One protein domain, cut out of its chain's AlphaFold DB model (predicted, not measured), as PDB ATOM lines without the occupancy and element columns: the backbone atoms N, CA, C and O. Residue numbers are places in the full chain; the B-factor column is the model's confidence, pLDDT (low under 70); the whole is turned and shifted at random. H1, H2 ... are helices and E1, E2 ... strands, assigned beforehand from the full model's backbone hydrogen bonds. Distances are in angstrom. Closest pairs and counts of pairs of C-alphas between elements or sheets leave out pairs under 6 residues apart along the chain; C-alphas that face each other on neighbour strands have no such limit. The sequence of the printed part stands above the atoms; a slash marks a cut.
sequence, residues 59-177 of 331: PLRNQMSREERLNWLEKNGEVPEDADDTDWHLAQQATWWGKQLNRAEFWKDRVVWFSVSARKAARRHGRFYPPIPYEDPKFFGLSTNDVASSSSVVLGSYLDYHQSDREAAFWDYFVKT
ATOM      1  N   PRO A  59     164.632 188.748 165.425       89.06
ATOM      2  CA  PRO A  59     164.120 188.686 166.799       89.06
ATOM      3  C   PRO A  59     163.707 190.046 167.372       89.06
ATOM      4  O   PRO A  59     162.770 190.116 168.162       89.06
ATOM      5  N   LEU A  60     164.393 191.119 166.968       87.69
ATOM      6  CA  LEU A  60     164.070 192.480 167.386       87.69
ATOM      7  C   LEU A  60     162.836 192.999 166.639       87.69
ATOM      8  O   LEU A  60     161.966 193.611 167.251       87.69
ATOM      9  N   ARG A  61     162.718 192.706 165.337       91.56
ATOM     10  CA  ARG A  61     161.541 193.088 164.534       91.56
ATOM     11  C   ARG A  61     160.258 192.406 165.013       91.56
ATOM     12  O   ARG A  61     159.196 193.015 164.959       91.56
ATOM     13  N   ASN A  62     160.360 191.198 165.567       90.94
ATOM     14  CA  ASN A  62     159.226 190.477 166.158       90.94
ATOM     15  C   ASN A  62     158.702 191.093 167.463       90.94
ATOM     16  O   ASN A  62     157.609 190.743 167.902       90.94
ATOM     17  N   GLN A  63     159.469 191.987 168.088       93.31
ATOM     18  CA  GLN A  63     159.047 192.731 169.277       93.31
ATOM     19  C   GLN A  63     158.443 194.096 168.927       93.31
ATOM     20  O   GLN A  63     157.856 194.733 169.797       93.31
ATOM     21  N   MET A  64     158.583 194.552 167.677       94.62
ATOM     22  CA  MET A  64     158.027 195.823 167.219       94.62
ATOM     23  C   MET A  64     156.514 195.713 167.040       94.62
ATOM     24  O   MET A  64     156.001 194.723 166.511       94.62
ATOM     25  N   SER A  65     155.796 196.771 167.406       95.88
ATOM     26  CA  SER A  65     154.419 196.952 166.956       95.88
ATOM     27  C   SER A  65     154.360 197.097 165.430       95.88
ATOM     28  O   SER A  65     155.352 197.396 164.758       95.88
ATOM     29  N   ARG A  66     153.165 196.918 164.860       95.56
ATOM     30  CA  ARG A  66     152.939 197.052 163.415       95.56
ATOM     31  C   ARG A  66     153.393 198.414 162.872       95.56
ATOM     32  O   ARG A  66     154.017 198.471 161.815       95.56
ATOM     33  N   GLU A  67     153.075 199.492 163.585       95.88
ATOM     34  CA  GLU A  67     153.402 200.866 163.185       95.88
ATOM     35  C   GLU A  67     154.907 201.134 163.266       95.88
ATOM     36  O   GLU A  67     155.485 201.687 162.333       95.88
ATOM     37  N   GLU A  68     155.571 200.682 164.335       95.31
ATOM     38  CA  GLU A  68     157.029 200.785 164.467       95.31
ATOM     39  C   GLU A  68     157.749 200.028 163.352       95.31
ATOM     40  O   GLU A  68     158.697 200.550 162.761       95.31
ATOM     41  N   ARG A  69     157.274 198.822 163.025       94.94
ATOM     42  CA  ARG A  69     157.853 197.985 161.972       94.94
ATOM     43  C   ARG A  69     157.663 198.600 160.585       94.94
ATOM     44  O   ARG A  69     158.607 198.606 159.797       94.94
ATOM     45  N   LEU A  70     156.495 199.185 160.301       96.06
ATOM     46  CA  LEU A  70     156.257 199.931 159.061       96.06
ATOM     47  C   LEU A  70     157.146 201.181 158.974       96.06
ATOM     48  O   LEU A  70     157.812 201.380 157.963       96.06
ATOM     49  N   ASN A  71     157.233 201.981 160.039       95.75
ATOM     50  CA  ASN A  71     158.112 203.156 160.082       95.75
ATOM     51  C   ASN A  71     159.590 202.775 159.898       95.75
ATOM     52  O   ASN A  71     160.358 203.491 159.253       95.75
ATOM     53  N   TRP A  72     159.999 201.630 160.447       94.12
ATOM     54  CA  TRP A  72     161.332 201.081 160.230       94.12
ATOM     55  C   TRP A  72     161.549 200.676 158.763       94.12
ATOM     56  O   TRP A  72     162.589 201.016 158.199       94.12
ATOM     57  N   LEU A  73     160.578 200.025 158.115       95.44
ATOM     58  CA  LEU A  73     160.638 199.703 156.682       95.44
ATOM     59  C   LEU A  73     160.703 200.965 155.811       95.44
ATOM     60  O   LEU A  73     161.513 201.025 154.888       95.44
ATOM     61  N   GLU A  74     159.918 201.999 156.117       96.12
ATOM     62  CA  GLU A  74     159.966 203.304 155.435       96.12
ATOM     63  C   GLU A  74     161.354 203.939 155.516       96.12
ATOM     64  O   GLU A  74     161.886 204.422 154.518       96.12
ATOM     65  N   LYS A  75     161.986 203.880 156.693       94.56
ATOM     66  CA  LYS A  75     163.336 204.413 156.897       94.56
ATOM     67  C   LYS A  75     164.402 203.662 156.093       94.56
ATOM     68  O   LYS A  75     165.384 204.278 155.681       94.56
ATOM     69  N   ASN A  76     164.251 202.348 155.916       92.62
ATOM     70  CA  ASN A  76     165.238 201.525 155.211       92.62
ATOM     71  C   ASN A  76     165.019 201.490 153.693       92.62
ATOM     72  O   ASN A  76     165.984 201.313 152.956       92.62
ATOM     73  N   GLY A  77     163.785 201.674 153.218       94.44
ATOM     74  CA  GLY A  77     163.477 201.705 151.785       94.44
ATOM     75  C   GLY A  77     163.509 200.340 151.086       94.44
ATOM     76  O   GLY A  77     163.458 200.289 149.857       94.44
ATOM     77  N   GLU A  78     163.629 199.245 151.843       94.56
ATOM     78  CA  GLU A  78     163.642 197.870 151.340       94.56
ATOM     79  C   GLU A  78     163.220 196.863 152.420       94.56
ATOM     80  O   GLU A  78     163.439 197.069 153.616       94.56
ATOM     81  N   VAL A  79     162.657 195.732 151.992       94.12
ATOM     82  CA  VAL A  79     162.414 194.553 152.845       94.12
ATOM     83  C   VAL A  79     163.754 193.942 153.264       94.12
ATOM     84  O   VAL A  79     164.611 193.865 152.399       94.12
ATOM     85  N   PRO A  80     164.001 193.475 154.501       92.88
ATOM     86  CA  PRO A  80     165.259 192.805 154.871       92.88
ATOM     87  C   PRO A  80     165.432 191.411 154.231       92.88
ATOM     88  O   PRO A  80     164.478 190.804 153.758       92.88
ATOM     89  N   GLU A  81     166.656 190.872 154.204       90.69
ATOM     90  CA  GLU A  81     166.911 189.534 153.625       90.69
ATOM     91  C   GLU A  81     166.347 188.382 154.469       90.69
ATOM     92  O   GLU A  81     165.935 187.362 153.919       90.69
ATOM     93  N   ASP A  82     166.305 188.557 155.790       90.75
ATOM     94  CA  ASP A  82     165.731 187.624 156.766       90.75
ATOM     95  C   ASP A  82     164.260 187.956 157.086       90.75
ATOM     96  O   ASP A  82     163.784 187.668 158.183       90.75
ATOM     97  N   ALA A  83     163.560 188.623 156.160       90.56
ATOM     98  CA  ALA A  83     162.172 189.049 156.321       90.56
ATOM     99  C   ALA A  83     161.202 187.887 156.561       90.56
ATOM    100  O   ALA A  83     161.282 186.850 155.898       90.56
ATOM    101  N   ASP A  84     160.241 188.112 157.456       91.00
ATOM    102  CA  ASP A  84     159.079 187.240 157.645       91.00
ATOM    103  C   ASP A  84     157.853 187.746 156.861       91.00
ATOM    104  O   ASP A  84     157.890 188.779 156.187       91.00
ATOM    105  N   ASP A  85     156.736 187.029 156.965       89.69
ATOM    106  CA  ASP A  85     155.475 187.364 156.289       89.69
ATOM    107  C   ASP A  85     154.960 188.760 156.666       89.69
ATOM    108  O   ASP A  85     154.350 189.445 155.843       89.69
ATOM    109  N   THR A  86     155.224 189.206 157.898       91.75
ATOM    110  CA  THR A  86     154.786 190.517 158.388       91.75
ATOM    111  C   THR A  86     155.595 191.632 157.737       91.75
ATOM    112  O   THR A  86     155.006 192.620 157.301       91.75
ATOM    113  N   ASP A  87     156.918 191.472 157.616       94.12
ATOM    114  CA  ASP A  87     157.780 192.407 156.878       94.12
ATOM    115  C   ASP A  87     157.277 192.578 155.440       94.12
ATOM    116  O   ASP A  87     157.074 193.701 154.978       94.12
ATOM    117  N   TRP A  88     157.020 191.464 154.751       92.44
ATOM    118  CA  TRP A  88     156.536 191.470 153.371       92.44
ATOM    119  C   TRP A  88     155.154 192.111 153.228       92.44
ATOM    120  O   TRP A  88     154.925 192.888 152.301       92.44
ATOM    121  N   HIS A  89     154.232 191.828 154.148       91.06
ATOM    122  CA  HIS A  89     152.892 192.407 154.108       91.06
ATOM    123  C   HIS A  89     152.898 193.917 154.383       91.06
ATOM    124  O   HIS A  89     152.204 194.671 153.699       91.06
ATOM    125  N   LEU A  90     153.683 194.372 155.364       93.94
ATOM    126  CA  LEU A  90     153.791 195.795 155.689       93.94
ATOM    127  C   LEU A  90     154.532 196.579 154.614       93.94
ATOM    128  O   LEU A  90     154.159 197.715 154.341       93.94
ATOM    129  N   ALA A  91     155.522 195.974 153.962       94.31
ATOM    130  CA  ALA A  91     156.250 196.621 152.884       94.31
ATOM    131  C   ALA A  91     155.333 197.083 151.747       94.31
ATOM    132  O   ALA A  91     155.548 198.166 151.226       94.31
ATOM    133  N   GLN A  92     154.258 196.350 151.432       92.38
ATOM    134  CA  GLN A  92     153.273 196.753 150.415       92.38
ATOM    135  C   GLN A  92     152.524 198.054 150.752       92.38
ATOM    136  O   GLN A  92     151.943 198.679 149.869       92.38
ATOM    137  N   GLN A  93     152.521 198.465 152.023       93.81
ATOM    138  CA  GLN A  93     151.919 199.720 152.485       93.81
ATOM    139  C   GLN A  93     152.932 200.869 152.505       93.81
ATOM    140  O   GLN A  93     152.542 202.015 152.725       93.81
ATOM    141  N   ALA A  94     154.218 200.575 152.299       95.19
ATOM    142  CA  ALA A  94     155.268 201.569 152.353       95.19
ATOM    143  C   ALA A  94     155.278 202.447 151.096       95.19
ATOM    144  O   ALA A  94     155.059 201.984 149.975       95.19
ATOM    145  N   THR A  95     155.621 203.721 151.261       96.00
ATOM    146  CA  THR A  95     155.625 204.712 150.180       96.00
ATOM    147  C   THR A  95     156.632 204.410 149.074       96.00
ATOM    148  O   THR A  95     156.542 204.997 147.994       96.00
ATOM    149  N   TRP A  96     157.624 203.557 149.325       95.12
ATOM    150  CA  TRP A  96     158.638 203.157 148.351       95.12
ATOM    151  C   TRP A  96     158.280 201.889 147.572       95.12
ATOM    152  O   TRP A  96     158.928 201.616 146.560       95.12
ATOM    153  N   TRP A  97     157.273 201.128 148.004       94.56
ATOM    154  CA  TRP A  97     156.924 199.862 147.370       94.56
ATOM    155  C   TRP A  97     156.530 200.056 145.911       94.56
ATOM    156  O   TRP A  97     155.752 200.944 145.566       94.56
ATOM    157  N   GLY A  98     157.118 199.244 145.038       92.25
ATOM    158  CA  GLY A  98     156.846 199.285 143.610       92.25
ATOM    159  C   GLY A  98     157.435 200.496 142.891       92.25
ATOM    160  O   GLY A  98     157.329 200.557 141.671       92.25
ATOM    161  N   LYS A  99     158.097 201.445 143.569       93.69
ATOM    162  CA  LYS A  99     158.720 202.586 142.883       93.69
ATOM    163  C   LYS A  99     159.869 202.139 141.982       93.69
ATOM    164  O   LYS A  99     160.602 201.198 142.280       93.69
ATOM    165  N   GLN A 100     160.038 202.868 140.880       92.38
ATOM    166  CA  GLN A 100     161.142 202.661 139.949       92.38
ATOM    167  C   GLN A 100     162.490 202.767 140.666       92.38
ATOM    168  O   GLN A 100     162.752 203.720 141.402       92.38
ATOM    169  N   LEU A 101     163.348 201.779 140.426       94.75
ATOM    170  CA  LEU A 101     164.661 201.699 141.051       94.75
ATOM    171  C   LEU A 101     165.671 202.543 140.285       94.75
ATOM    172  O   LEU A 101     165.689 202.566 139.053       94.75
ATOM    173  N   ASN A 102     166.568 203.204 141.016       95.12
ATOM    174  CA  ASN A 102     167.689 203.889 140.393       95.12
ATOM    175  C   ASN A 102     168.606 202.850 139.732       95.12
ATOM    176  O   ASN A 102     169.305 202.103 140.415       95.12
ATOM    177  N   ARG A 103     168.621 202.811 138.394       95.19
ATOM    178  CA  ARG A 103     169.422 201.835 137.636       95.19
ATOM    179  C   ARG A 103     170.916 201.893 137.958       95.19
ATOM    180  O   ARG A 103     171.543 200.847 138.073       95.19
ATOM    181  N   ALA A 104     171.482 203.091 138.114       94.94
ATOM    182  CA  ALA A 104     172.916 203.259 138.331       94.94
ATOM    183  C   ALA A 104     173.324 202.760 139.721       94.94
ATOM    184  O   ALA A 104     174.354 202.110 139.861       94.94
ATOM    185  N   GLU A 105     172.496 203.018 140.735       95.38
ATOM    186  CA  GLU A 105     172.713 202.488 142.079       95.38
ATOM    187  C   GLU A 105     172.487 200.974 142.134       95.38
ATOM    188  O   GLU A 105     173.303 200.254 142.706       95.38
ATOM    189  N   PHE A 106     171.412 200.482 141.514       95.81
ATOM    190  CA  PHE A 106     171.058 199.066 141.547       95.81
ATOM    191  C   PHE A 106     172.140 198.186 140.919       95.81
ATOM    192  O   PHE A 106     172.490 197.146 141.477       95.81
ATOM    193  N   TRP A 107     172.678 198.602 139.769       95.00
ATOM    194  CA  TRP A 107     173.711 197.861 139.042       95.00
ATOM    195  C   TRP A 107     175.133 198.192 139.489       95.00
ATOM    196  O   TRP A 107     176.084 197.610 138.968       95.00
ATOM    197  N   LYS A 108     175.303 199.093 140.461       93.50
ATOM    198  CA  LYS A 108     176.621 199.438 140.982       93.50
ATOM    199  C   LYS A 108     177.324 198.182 141.495       93.50
ATOM    200  O   LYS A 108     176.774 197.452 142.318       93.50
ATOM    201  N   ASP A 109     178.535 197.945 140.998       89.75
ATOM    202  CA  ASP A 109     179.376 196.790 141.339       89.75
ATOM    203  C   ASP A 109     178.740 195.422 140.999       89.75
ATOM    204  O   ASP A 109     179.178 194.378 141.492       89.75
ATOM    205  N   ARG A 110     177.712 195.405 140.135       91.25
ATOM    206  CA  ARG A 110     177.021 194.194 139.674       91.25
ATOM    207  C   ARG A 110     177.184 194.018 138.175       91.25
ATOM    208  O   ARG A 110     177.116 194.968 137.404       91.25
ATOM    209  N   VAL A 111     177.302 192.764 137.757       93.00
ATOM    210  CA  VAL A 111     177.101 192.414 136.351       93.00
ATOM    211  C   VAL A 111     175.614 192.452 136.041       93.00
ATOM    212  O   VAL A 111     174.785 191.980 136.825       93.00
ATOM    213  N   VAL A 112     175.286 193.033 134.891       95.19
ATOM    214  CA  VAL A 112     173.917 193.139 134.396       95.19
ATOM    215  C   VAL A 112     173.442 191.754 133.974       95.19
ATOM    216  O   VAL A 112     173.717 191.285 132.878       95.19
ATOM    217  N   TRP A 113     172.718 191.089 134.862       93.38
ATOM    218  CA  TRP A 113     172.155 189.769 134.623       93.38
ATOM    219  C   TRP A 113     170.742 189.686 135.168       93.38
ATOM    220  O   TRP A 113     170.449 190.188 136.254       93.38
ATOM    221  N   PHE A 114     169.893 188.925 134.482       91.88
ATOM    222  CA  PHE A 114     168.595 188.527 135.014       91.88
ATOM    223  C   PHE A 114     168.716 187.332 135.981       91.88
ATOM    224  O   PHE A 114     168.064 186.300 135.827       91.88
ATOM    225  N   SER A 115     169.605 187.446 136.969       90.75
ATOM    226  CA  SER A 115     169.906 186.379 137.931       90.75
ATOM    227  C   SER A 115     168.851 186.265 139.035       90.75
ATOM    228  O   SER A 115     168.041 187.171 139.255       90.75
ATOM    229  N   VAL A 116     168.862 185.152 139.781       88.69
ATOM    230  CA  VAL A 116     168.033 185.010 140.994       88.69
ATOM    231  C   VAL A 116     168.319 186.145 141.975       88.69
ATOM    232  O   VAL A 116     167.386 186.718 142.533       88.69
ATOM    233  N   SER A 117     169.595 186.488 142.165       91.81
ATOM    234  CA  SER A 117     170.023 187.550 143.082       91.81
ATOM    235  C   SER A 117     169.479 188.921 142.668       91.81
ATOM    236  O   SER A 117     168.855 189.602 143.481       91.81
ATOM    237  N   ALA A 118     169.608 189.294 141.389       94.44
ATOM    238  CA  ALA A 118     169.076 190.561 140.888       94.44
ATOM    239  C   ALA A 118     167.548 190.626 141.040       94.44
ATOM    240  O   ALA A 118     167.014 191.616 141.536       94.44
ATOM    241  N   ARG A 119     166.835 189.544 140.699       93.25
ATOM    242  CA  ARG A 119     165.380 189.461 140.895       93.25
ATOM    243  C   ARG A 119     164.986 189.578 142.365       93.25
ATOM    244  O   ARG A 119     164.063 190.317 142.682       93.25
ATOM    245  N   LYS A 120     165.679 188.883 143.271       92.38
ATOM    246  CA  LYS A 120     165.433 188.985 144.718       92.38
ATOM    247  C   LYS A 120     165.655 190.409 145.222       92.38
ATOM    248  O   LYS A 120     164.801 190.917 145.936       92.38
ATOM    249  N   ALA A 121     166.743 191.061 144.813       94.56
ATOM    250  CA  ALA A 121     167.014 192.450 145.176       94.56
ATOM    251  C   ALA A 121     165.905 193.391 144.681       94.56
ATOM    252  O   ALA A 121     165.407 194.194 145.456       94.56
ATOM    253  N   ALA A 122     165.449 193.247 143.433       95.50
ATOM    254  CA  ALA A 122     164.349 194.050 142.896       95.50
ATOM    255  C   ALA A 122     163.025 193.822 143.653       95.50
ATOM    256  O   ALA A 122     162.320 194.771 143.999       95.50
ATOM    257  N   ARG A 123     162.727 192.562 143.994       93.44
ATOM    258  CA  ARG A 123     161.525 192.177 144.748       93.44
ATOM    259  C   ARG A 123     161.494 192.750 146.159       93.44
ATOM    260  O   ARG A 123     160.416 193.081 146.636       93.44
ATOM    261  N   ARG A 124     162.646 192.946 146.808       94.56
ATOM    262  CA  ARG A 124     162.730 193.631 148.115       94.56
ATOM    263  C   ARG A 124     162.258 195.092 148.062       94.56
ATOM    264  O   ARG A 124     162.011 195.668 149.115       94.56
ATOM    265  N   HIS A 125     162.079 195.654 146.865       95.31
ATOM    266  CA  HIS A 125     161.482 196.970 146.630       95.31
ATOM    267  C   HIS A 125     160.097 196.912 145.957       95.31
ATOM    268  O   HIS A 125     159.591 197.929 145.494       95.31
ATOM    269  N   GLY A 126     159.490 195.730 145.828       93.38
ATOM    270  CA  GLY A 126     158.200 195.568 145.155       93.38
ATOM    271  C   GLY A 126     158.253 195.596 143.626       93.38
ATOM    272  O   GLY A 126     157.208 195.723 142.995       93.38
ATOM    273  N   ARG A 127     159.428 195.443 142.996       93.75
ATOM    274  CA  ARG A 127     159.550 195.305 141.532       93.75
ATOM    275  C   ARG A 127     159.629 193.841 141.111       93.75
ATOM    276  O   ARG A 127     160.365 193.056 141.711       93.75
ATOM    277  N   PHE A 128     158.920 193.467 140.046       91.81
ATOM    278  CA  PHE A 128     159.014 192.110 139.494       91.81
ATOM    279  C   PHE A 128     160.347 191.879 138.769       91.81
ATOM    280  O   PHE A 128     160.952 190.806 138.874       91.81
ATOM    281  N   TYR A 129     160.819 192.916 138.074       93.81
ATOM    282  CA  TYR A 129     162.056 192.930 137.310       93.81
ATOM    283  C   TYR A 129     163.091 193.883 137.929       93.81
ATOM    284  O   TYR A 129     162.720 194.912 138.494       93.81
ATOM    285  N   PRO A 130     164.398 193.593 137.800       96.44
ATOM    286  CA  PRO A 130     165.442 194.597 137.987       96.44
ATOM    287  C   PRO A 130     165.245 195.807 137.051       96.44
ATOM    288  O   PRO A 130     164.673 195.645 135.970       96.44
ATOM    289  N   PRO A 131     165.752 197.003 137.401       96.31
ATOM    290  CA  PRO A 131     165.639 198.164 136.526       96.31
ATOM    291  C   PRO A 131     166.412 197.935 135.225       96.31
ATOM    292  O   PRO A 131     167.509 197.367 135.236       96.31
ATOM    293  N   ILE A 132     165.867 198.414 134.106       96.50
ATOM    294  CA  ILE A 132     166.531 198.311 132.805       96.50
ATOM    295  C   ILE A 132     167.885 199.060 132.871       96.50
ATOM    296  O   ILE A 132     167.922 200.239 133.240       96.50
ATOM    297  N   PRO A 133     169.008 198.399 132.538       95.62
ATOM    298  CA  PRO A 133     170.359 198.942 132.704       95.62
ATOM    299  C   PRO A 133     170.665 200.131 131.778       95.62
ATOM    300  O   PRO A 133     171.446 201.006 132.146       95.62
ATOM    301  N   TYR A 134     170.052 200.185 130.594       93.62
ATOM    302  CA  TYR A 134     170.276 201.210 129.573       93.62
ATOM    303  C   TYR A 134     169.023 201.417 128.716       93.62
ATOM    304  O   TYR A 134     168.168 200.543 128.624       93.62
ATOM    305  N   GLU A 135     168.913 202.574 128.071       91.06
ATOM    306  CA  GLU A 135     167.836 202.826 127.113       91.06
ATOM    307  C   GLU A 135     168.112 202.074 125.803       91.06
ATOM    308  O   GLU A 135     169.098 202.360 125.125       91.06
ATOM    309  N   ASP A 136     167.245 201.130 125.436       91.88
ATOM    310  CA  ASP A 136     167.281 200.466 124.129       91.88
ATOM    311  C   ASP A 136     166.091 200.955 123.277       91.88
ATOM    312  O   ASP A 136     164.932 200.719 123.651       91.88
ATOM    313  N   PRO A 137     166.350 201.622 122.130       94.19
ATOM    314  CA  PRO A 137     165.313 202.148 121.246       94.19
ATOM    315  C   PRO A 137     164.257 201.129 120.814       94.19
ATOM    316  O   PRO A 137     163.123 201.520 120.531       94.19
ATOM    317  N   LYS A 138     164.584 199.827 120.804       93.06
ATOM    318  CA  LYS A 138     163.636 198.748 120.475       93.06
ATOM    319  C   LYS A 138     162.391 198.754 121.360       93.06
ATOM    320  O   LYS A 138     161.341 198.295 120.921       93.06
ATOM    321  N   PHE A 139     162.494 199.276 122.583       93.44
ATOM    322  CA  PHE A 139     161.411 199.252 123.566       93.44
ATOM    323  C   PHE A 139     160.790 200.635 123.822       93.44
ATOM    324  O   PHE A 139     159.947 200.775 124.709       93.44
ATOM    325  N   PHE A 140     161.157 201.668 123.052       90.81
ATOM    326  CA  PHE A 140     160.655 203.034 123.271       90.81
ATOM    327  C   PHE A 140     159.148 203.178 123.047       90.81
ATOM    328  O   PHE A 140     158.511 203.966 123.741       90.81
ATOM    329  N   GLY A 141     158.570 202.385 122.141       89.62
ATOM    330  CA  GLY A 141     157.125 202.360 121.893       89.62
ATOM    331  C   GLY A 141     156.303 201.625 122.957       89.62
ATOM    332  O   GLY A 141     155.079 201.633 122.874       89.62
ATOM    333  N   LEU A 142     156.946 200.981 123.937       91.06
ATOM    334  CA  LEU A 142     156.264 200.254 125.006       91.06
ATOM    335  C   LEU A 142     156.005 201.149 126.216       91.06
ATOM    336  O   LEU A 142     156.824 202.013 126.555       91.06
ATOM    337  N   SER A 143     154.874 200.894 126.877       89.62
ATOM    338  CA  SER A 143     154.442 201.610 128.074       89.62
ATOM    339  C   SER A 143     155.463 201.475 129.204       89.62
ATOM    340  O   SER A 143     155.924 200.377 129.523       89.62
ATOM    341  N   THR A 144     155.781 202.606 129.831       87.81
ATOM    342  CA  THR A 144     156.546 202.686 131.084       87.81
ATOM    343  C   THR A 144     155.645 202.746 132.313       87.81
ATOM    344  O   THR A 144     156.149 202.781 133.432       87.81
ATOM    345  N   ASN A 145     154.326 202.809 132.117       88.62
ATOM    346  CA  ASN A 145     153.379 202.768 133.221       88.62
ATOM    347  C   ASN A 145     153.358 201.355 133.790       88.62
ATOM    348  O   ASN A 145     153.394 200.381 133.033       88.62
ATOM    349  N   ASP A 146     153.275 201.260 135.112       84.50
ATOM    350  CA  ASP A 146     153.128 199.967 135.754       84.50
ATOM    351  C   ASP A 146     151.767 199.369 135.380       84.50
ATOM    352  O   ASP A 146     150.717 200.001 135.528       84.50
ATOM    353  N   VAL A 147     151.805 198.147 134.863       72.81
ATOM    354  CA  VAL A 147     150.628 197.321 134.627       72.81
ATOM    355  C   VAL A 147     150.345 196.551 135.914       72.81
ATOM    356  O   VAL A 147     151.268 196.207 136.653       72.81
ATOM    357  N   ALA A 148     149.056 196.337 136.189       55.88
ATOM    358  CA  ALA A 148     148.535 195.708 137.397       55.88
ATOM    359  C   ALA A 148     149.382 194.524 137.903       55.88
ATOM    360  O   ALA A 148     149.872 193.697 137.131       55.88
ATOM    361  N   SER A 149     149.505 194.483 139.226       60.19
ATOM    362  CA  SER A 149     150.370 193.636 140.032       60.19
ATOM    363  C   SER A 149     150.475 192.191 139.548       60.19
ATOM    364  O   SER A 149     149.487 191.456 139.503       60.19
ATOM    365  N   SER A 150     151.693 191.732 139.250       60.56
ATOM    366  CA  SER A 150     151.933 190.297 139.112       60.56
ATOM    367  C   SER A 150     151.933 189.688 140.514       60.56
ATOM    368  O   SER A 150     152.922 189.808 141.246       60.56
ATOM    369  N   SER A 151     150.822 189.064 140.902       60.50
ATOM    370  CA  SER A 151     150.713 188.423 142.208       60.50
ATOM    371  C   SER A 151     151.636 187.205 142.261       60.50
ATOM    372  O   SER A 151     151.483 186.269 141.473       60.50
ATOM    373  N   SER A 152     152.581 187.189 143.194       60.97
ATOM    374  CA  SER A 152     153.371 185.993 143.493       60.97
ATOM    375  C   SER A 152     153.246 185.662 144.966       60.97
ATOM    376  O   SER A 152     153.215 186.551 145.813       60.97
ATOM    377  N   VAL A 153     153.217 184.368 145.272       61.75
ATOM    378  CA  VAL A 153     153.207 183.900 146.655       61.75
ATOM    379  C   VAL A 153     154.640 183.887 147.174       61.75
ATOM    380  O   VAL A 153     155.489 183.168 146.644       61.75
ATOM    381  N   VAL A 154     154.919 184.682 148.201       62.03
ATOM    382  CA  VAL A 154     156.147 184.580 148.997       62.03
ATOM    383  C   VAL A 154     155.719 184.267 150.420       62.03
ATOM    384  O   VAL A 154     154.926 185.003 150.996       62.03
ATOM    385  N   LEU A 155     156.194 183.129 150.936       57.41
ATOM    386  CA  LEU A 155     155.855 182.629 152.272       57.41
ATOM    387  C   LEU A 155     154.330 182.589 152.546       57.41
ATOM    388  O   LEU A 155     153.854 182.941 153.610       57.41
ATOM    389  N   GLY A 156     153.527 182.188 151.554       56.94
ATOM    390  CA  GLY A 156     152.067 182.080 151.706       56.94
ATOM    391  C   GLY A 156     151.283 183.391 151.545       56.94
ATOM    392  O   GLY A 156     150.063 183.334 151.415       56.94
ATOM    393  N   SER A 157     151.952 184.546 151.462       62.19
ATOM    394  CA  SER A 157     151.311 185.845 151.213       62.19
ATOM    395  C   SER A 157     151.311 186.207 149.728       62.19
ATOM    396  O   SER A 157     152.329 186.055 149.047       62.19
ATOM    397  N   TYR A 158     150.180 186.718 149.228       76.06
ATOM    398  CA  TYR A 158     150.107 187.334 147.903       76.06
ATOM    399  C   TYR A 158     150.821 188.684 147.942       76.06
ATOM    400  O   TYR A 158     150.447 189.565 148.719       76.06
ATOM    401  N   LEU A 159     151.869 188.811 147.129       82.69
ATOM    402  CA  LEU A 159     152.612 190.050 146.960       82.69
ATOM    403  C   LEU A 159     152.345 190.653 145.595       82.69
ATOM    404  O   LEU A 159     152.519 189.987 144.570       82.69
ATOM    405  N   ASP A 160     151.997 191.929 145.622       85.88
ATOM    406  CA  ASP A 160     151.724 192.741 144.458       85.88
ATOM    407  C   ASP A 160     153.013 193.393 143.956       85.88
ATOM    408  O   ASP A 160     153.436 194.453 144.420       85.88
ATOM    409  N   TYR A 161     153.674 192.719 143.013       90.44
ATOM    410  CA  TYR A 161     154.866 193.256 142.368       90.44
ATOM    411  C   TYR A 161     154.508 194.134 141.174       90.44
ATOM    412  O   TYR A 161     153.717 193.746 140.315       90.44
ATOM    413  N   HIS A 162     155.169 195.282 141.094       92.25
ATOM    414  CA  HIS A 162     155.023 196.246 140.019       92.25
ATOM    415  C   HIS A 162     155.966 195.931 138.858       92.25
ATOM    416  O   HIS A 162     157.127 195.544 139.051       92.25
ATOM    417  N   GLN A 163     155.460 196.129 137.647       92.00
ATOM    418  CA  GLN A 163     156.204 195.999 136.403       92.00
ATOM    419  C   GLN A 163     155.531 196.806 135.298       92.00
ATOM    420  O   GLN A 163     154.320 196.991 135.309       92.00
ATOM    421  N   SER A 164     156.306 197.210 134.306       92.25
ATOM    422  CA  SER A 164     155.838 197.821 133.064       92.25
ATOM    423  C   SER A 164     155.979 196.853 131.887       92.25
ATOM    424  O   SER A 164     156.831 195.957 131.901       92.25
ATOM    425  N   ASP A 165     155.201 197.072 130.824       91.69
ATOM    426  CA  ASP A 165     155.341 196.317 129.570       91.69
ATOM    427  C   ASP A 165     156.759 196.437 128.998       91.69
ATOM    428  O   ASP A 165     157.310 195.478 128.449       91.69
ATOM    429  N   ARG A 166     157.379 197.614 129.162       93.38
ATOM    430  CA  ARG A 166     158.757 197.859 128.736       93.38
ATOM    431  C   ARG A 166     159.755 196.963 129.469       93.38
ATOM    432  O   ARG A 166     160.618 196.381 128.816       93.38
ATOM    433  N   GLU A 167     159.664 196.840 130.795       94.25
ATOM    434  CA  GLU A 167     160.555 195.953 131.560       94.25
ATOM    435  C   GLU A 167     160.354 194.492 131.176       94.25
ATOM    436  O   GLU A 167     161.337 193.787 130.951       94.25
ATOM    437  N   ALA A 168     159.099 194.051 131.062       92.31
ATOM    438  CA  ALA A 168     158.786 192.678 130.690       92.31
ATOM    439  C   ALA A 168     159.392 192.317 129.327       92.31
ATOM    440  O   ALA A 168     160.098 191.314 129.209       92.31
ATOM    441  N   ALA A 169     159.188 193.167 128.318       93.44
ATOM    442  CA  ALA A 169     159.736 192.960 126.983       93.44
ATOM    443  C   ALA A 169     161.270 193.042 126.950       93.44
ATOM    444  O   ALA A 169     161.910 192.215 126.295       93.44
ATOM    445  N   PHE A 170     161.868 194.005 127.665       95.62
ATOM    446  CA  PHE A 170     163.323 194.124 127.748       95.62
ATOM    447  C   PHE A 170     163.939 192.857 128.336       95.62
ATOM    448  O   PHE A 170     164.849 192.291 127.736       95.62
ATOM    449  N   TRP A 171     163.448 192.387 129.486       93.75
ATOM    450  CA  TRP A 171     164.036 191.230 130.157       93.75
ATOM    451  C   TRP A 171     163.762 189.922 129.425       93.75
ATOM    452  O   TRP A 171     164.659 189.083 129.382       93.75
ATOM    453  N   ASP A 172     162.597 189.767 128.792       91.44
ATOM    454  CA  ASP A 172     162.312 188.629 127.912       91.44
ATOM    455  C   ASP A 172     163.277 188.571 126.716       91.44
ATOM    456  O   ASP A 172     163.812 187.510 126.395       91.44
ATOM    457  N   TYR A 173     163.570 189.714 126.092       92.38
ATOM    458  CA  TYR A 173     164.594 189.794 125.051       92.38
ATOM    459  C   TYR A 173     165.999 189.546 125.616       92.38
ATOM    460  O   TYR A 173     166.774 188.777 125.051       92.38
ATOM    461  N   PHE A 174     166.331 190.157 126.754       92.69
ATOM    462  CA  PHE A 174     167.666 190.107 127.339       92.69
ATOM    463  C   PHE A 174     168.087 188.675 127.666       92.69
ATOM    464  O   PHE A 174     169.167 188.253 127.248       92.69
ATOM    465  N   VAL A 175     167.225 187.901 128.340       89.56
ATOM    466  CA  VAL A 175     167.497 186.484 128.644       89.56
ATOM    467  C   VAL A 175     167.626 185.637 127.386       89.56
ATOM    468  O   VAL A 175     168.262 184.587 127.425       89.56
ATOM    469  N   LYS A 176     167.041 186.091 126.267       86.88
ATOM    470  CA  LYS A 176     167.088 185.424 124.965       86.88
ATOM    471  C   LYS A 176     168.361 185.714 124.169       86.88
ATOM    472  O   LYS A 176     168.648 184.957 123.246       86.88
ATOM    473  N   THR A 177     169.129 186.743 124.512       88.00
ATOM    474  CA  THR A 177     170.288 187.160 123.704       88.00
ATOM    475  C   THR A 177     171.589 187.315 124.482       88.00
ATOM    476  O   THR A 177     172.609 187.612 123.866       88.00
TER     477      THR A 177
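AT A GLANCE: This is residues 59 to 177 of the 331 residues of an uncharacterized protein of Verrucomicrobia bacterium (UniProt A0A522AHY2). A long two-stranded hairpin, E1 and E2, runs along one side of an elongated body, with the helix pair H1 and H2 towards one end and H5, which follows E2 directly, at the other. Between these ends lie short H4, whose centre is the nearest of the elements to the mean of the C-alphas, and smaller H3, while the long stretch with no named element, residues 124 to 145, reaches out to the end where H5 lies, its C-alphas 3 to 24 A from that mean. The printed part has 119 residues, in the order H1, H2, H3, H4, E1, E2, H5; the sheet E1 - E2 is antiparallel and the class is mixed, helices and strands. It is compact, with a radius of gyration of the C-alphas of 15.1 A, and spans 49 by 31 by 22 A.

IN THESE COORDINATES: Find C-alpha 66 at (152.939, 197.052, 163.415); from there H1 runs to residue 76, 15.4 A. Go on to H2, residues 85 to 91, H3, residues 103 to 106, and H4, residues 116 to 123. E1, residues 146 to 154, is 20.5 A long, and E2, residues 157 to 164, 22.2 A. H5, residues 165 to 177, covers 18.5 A and ends at C-alpha 177, (170.288, 187.160, 123.704).

HOW THE PARTS SIT: Look first at the hairpin: E1 and E2 stand at 149 degrees, with N 150 and O 161 3.0 A apart and N 159 and O 152 2.9 A apart, within hydrogen-bond range. The closest C-alphas of H2 and E2, Asp 85 and Ser 157, are 6.7 A apart; those of H4 and E2, Arg 123 and Tyr 161, 7.2 A. H1 touches H2 at Leu 70 and Leu 90, whose C-alphas, the closest, are 5.9 A apart, at a steep tilt of 62 degrees, the same way. H3 and H4 are only just apart, at 8.5 A, and H4 and H5 are apart. Every O i to N i+4 pair is within hydrogen-bond range in H1, H2 and H4, and 8 of 9 in H5; H3 is too short for such a pair.

THE WHOLE: The C-alphas of Gln 63 and Lys 138, the two farthest apart, are 49.4 A apart. The printed part has no cut; the links H2 to H3 and H4 to E1 are long, the latter with 22 residues. Check residues 148 to 157, where pLDDT is under 70.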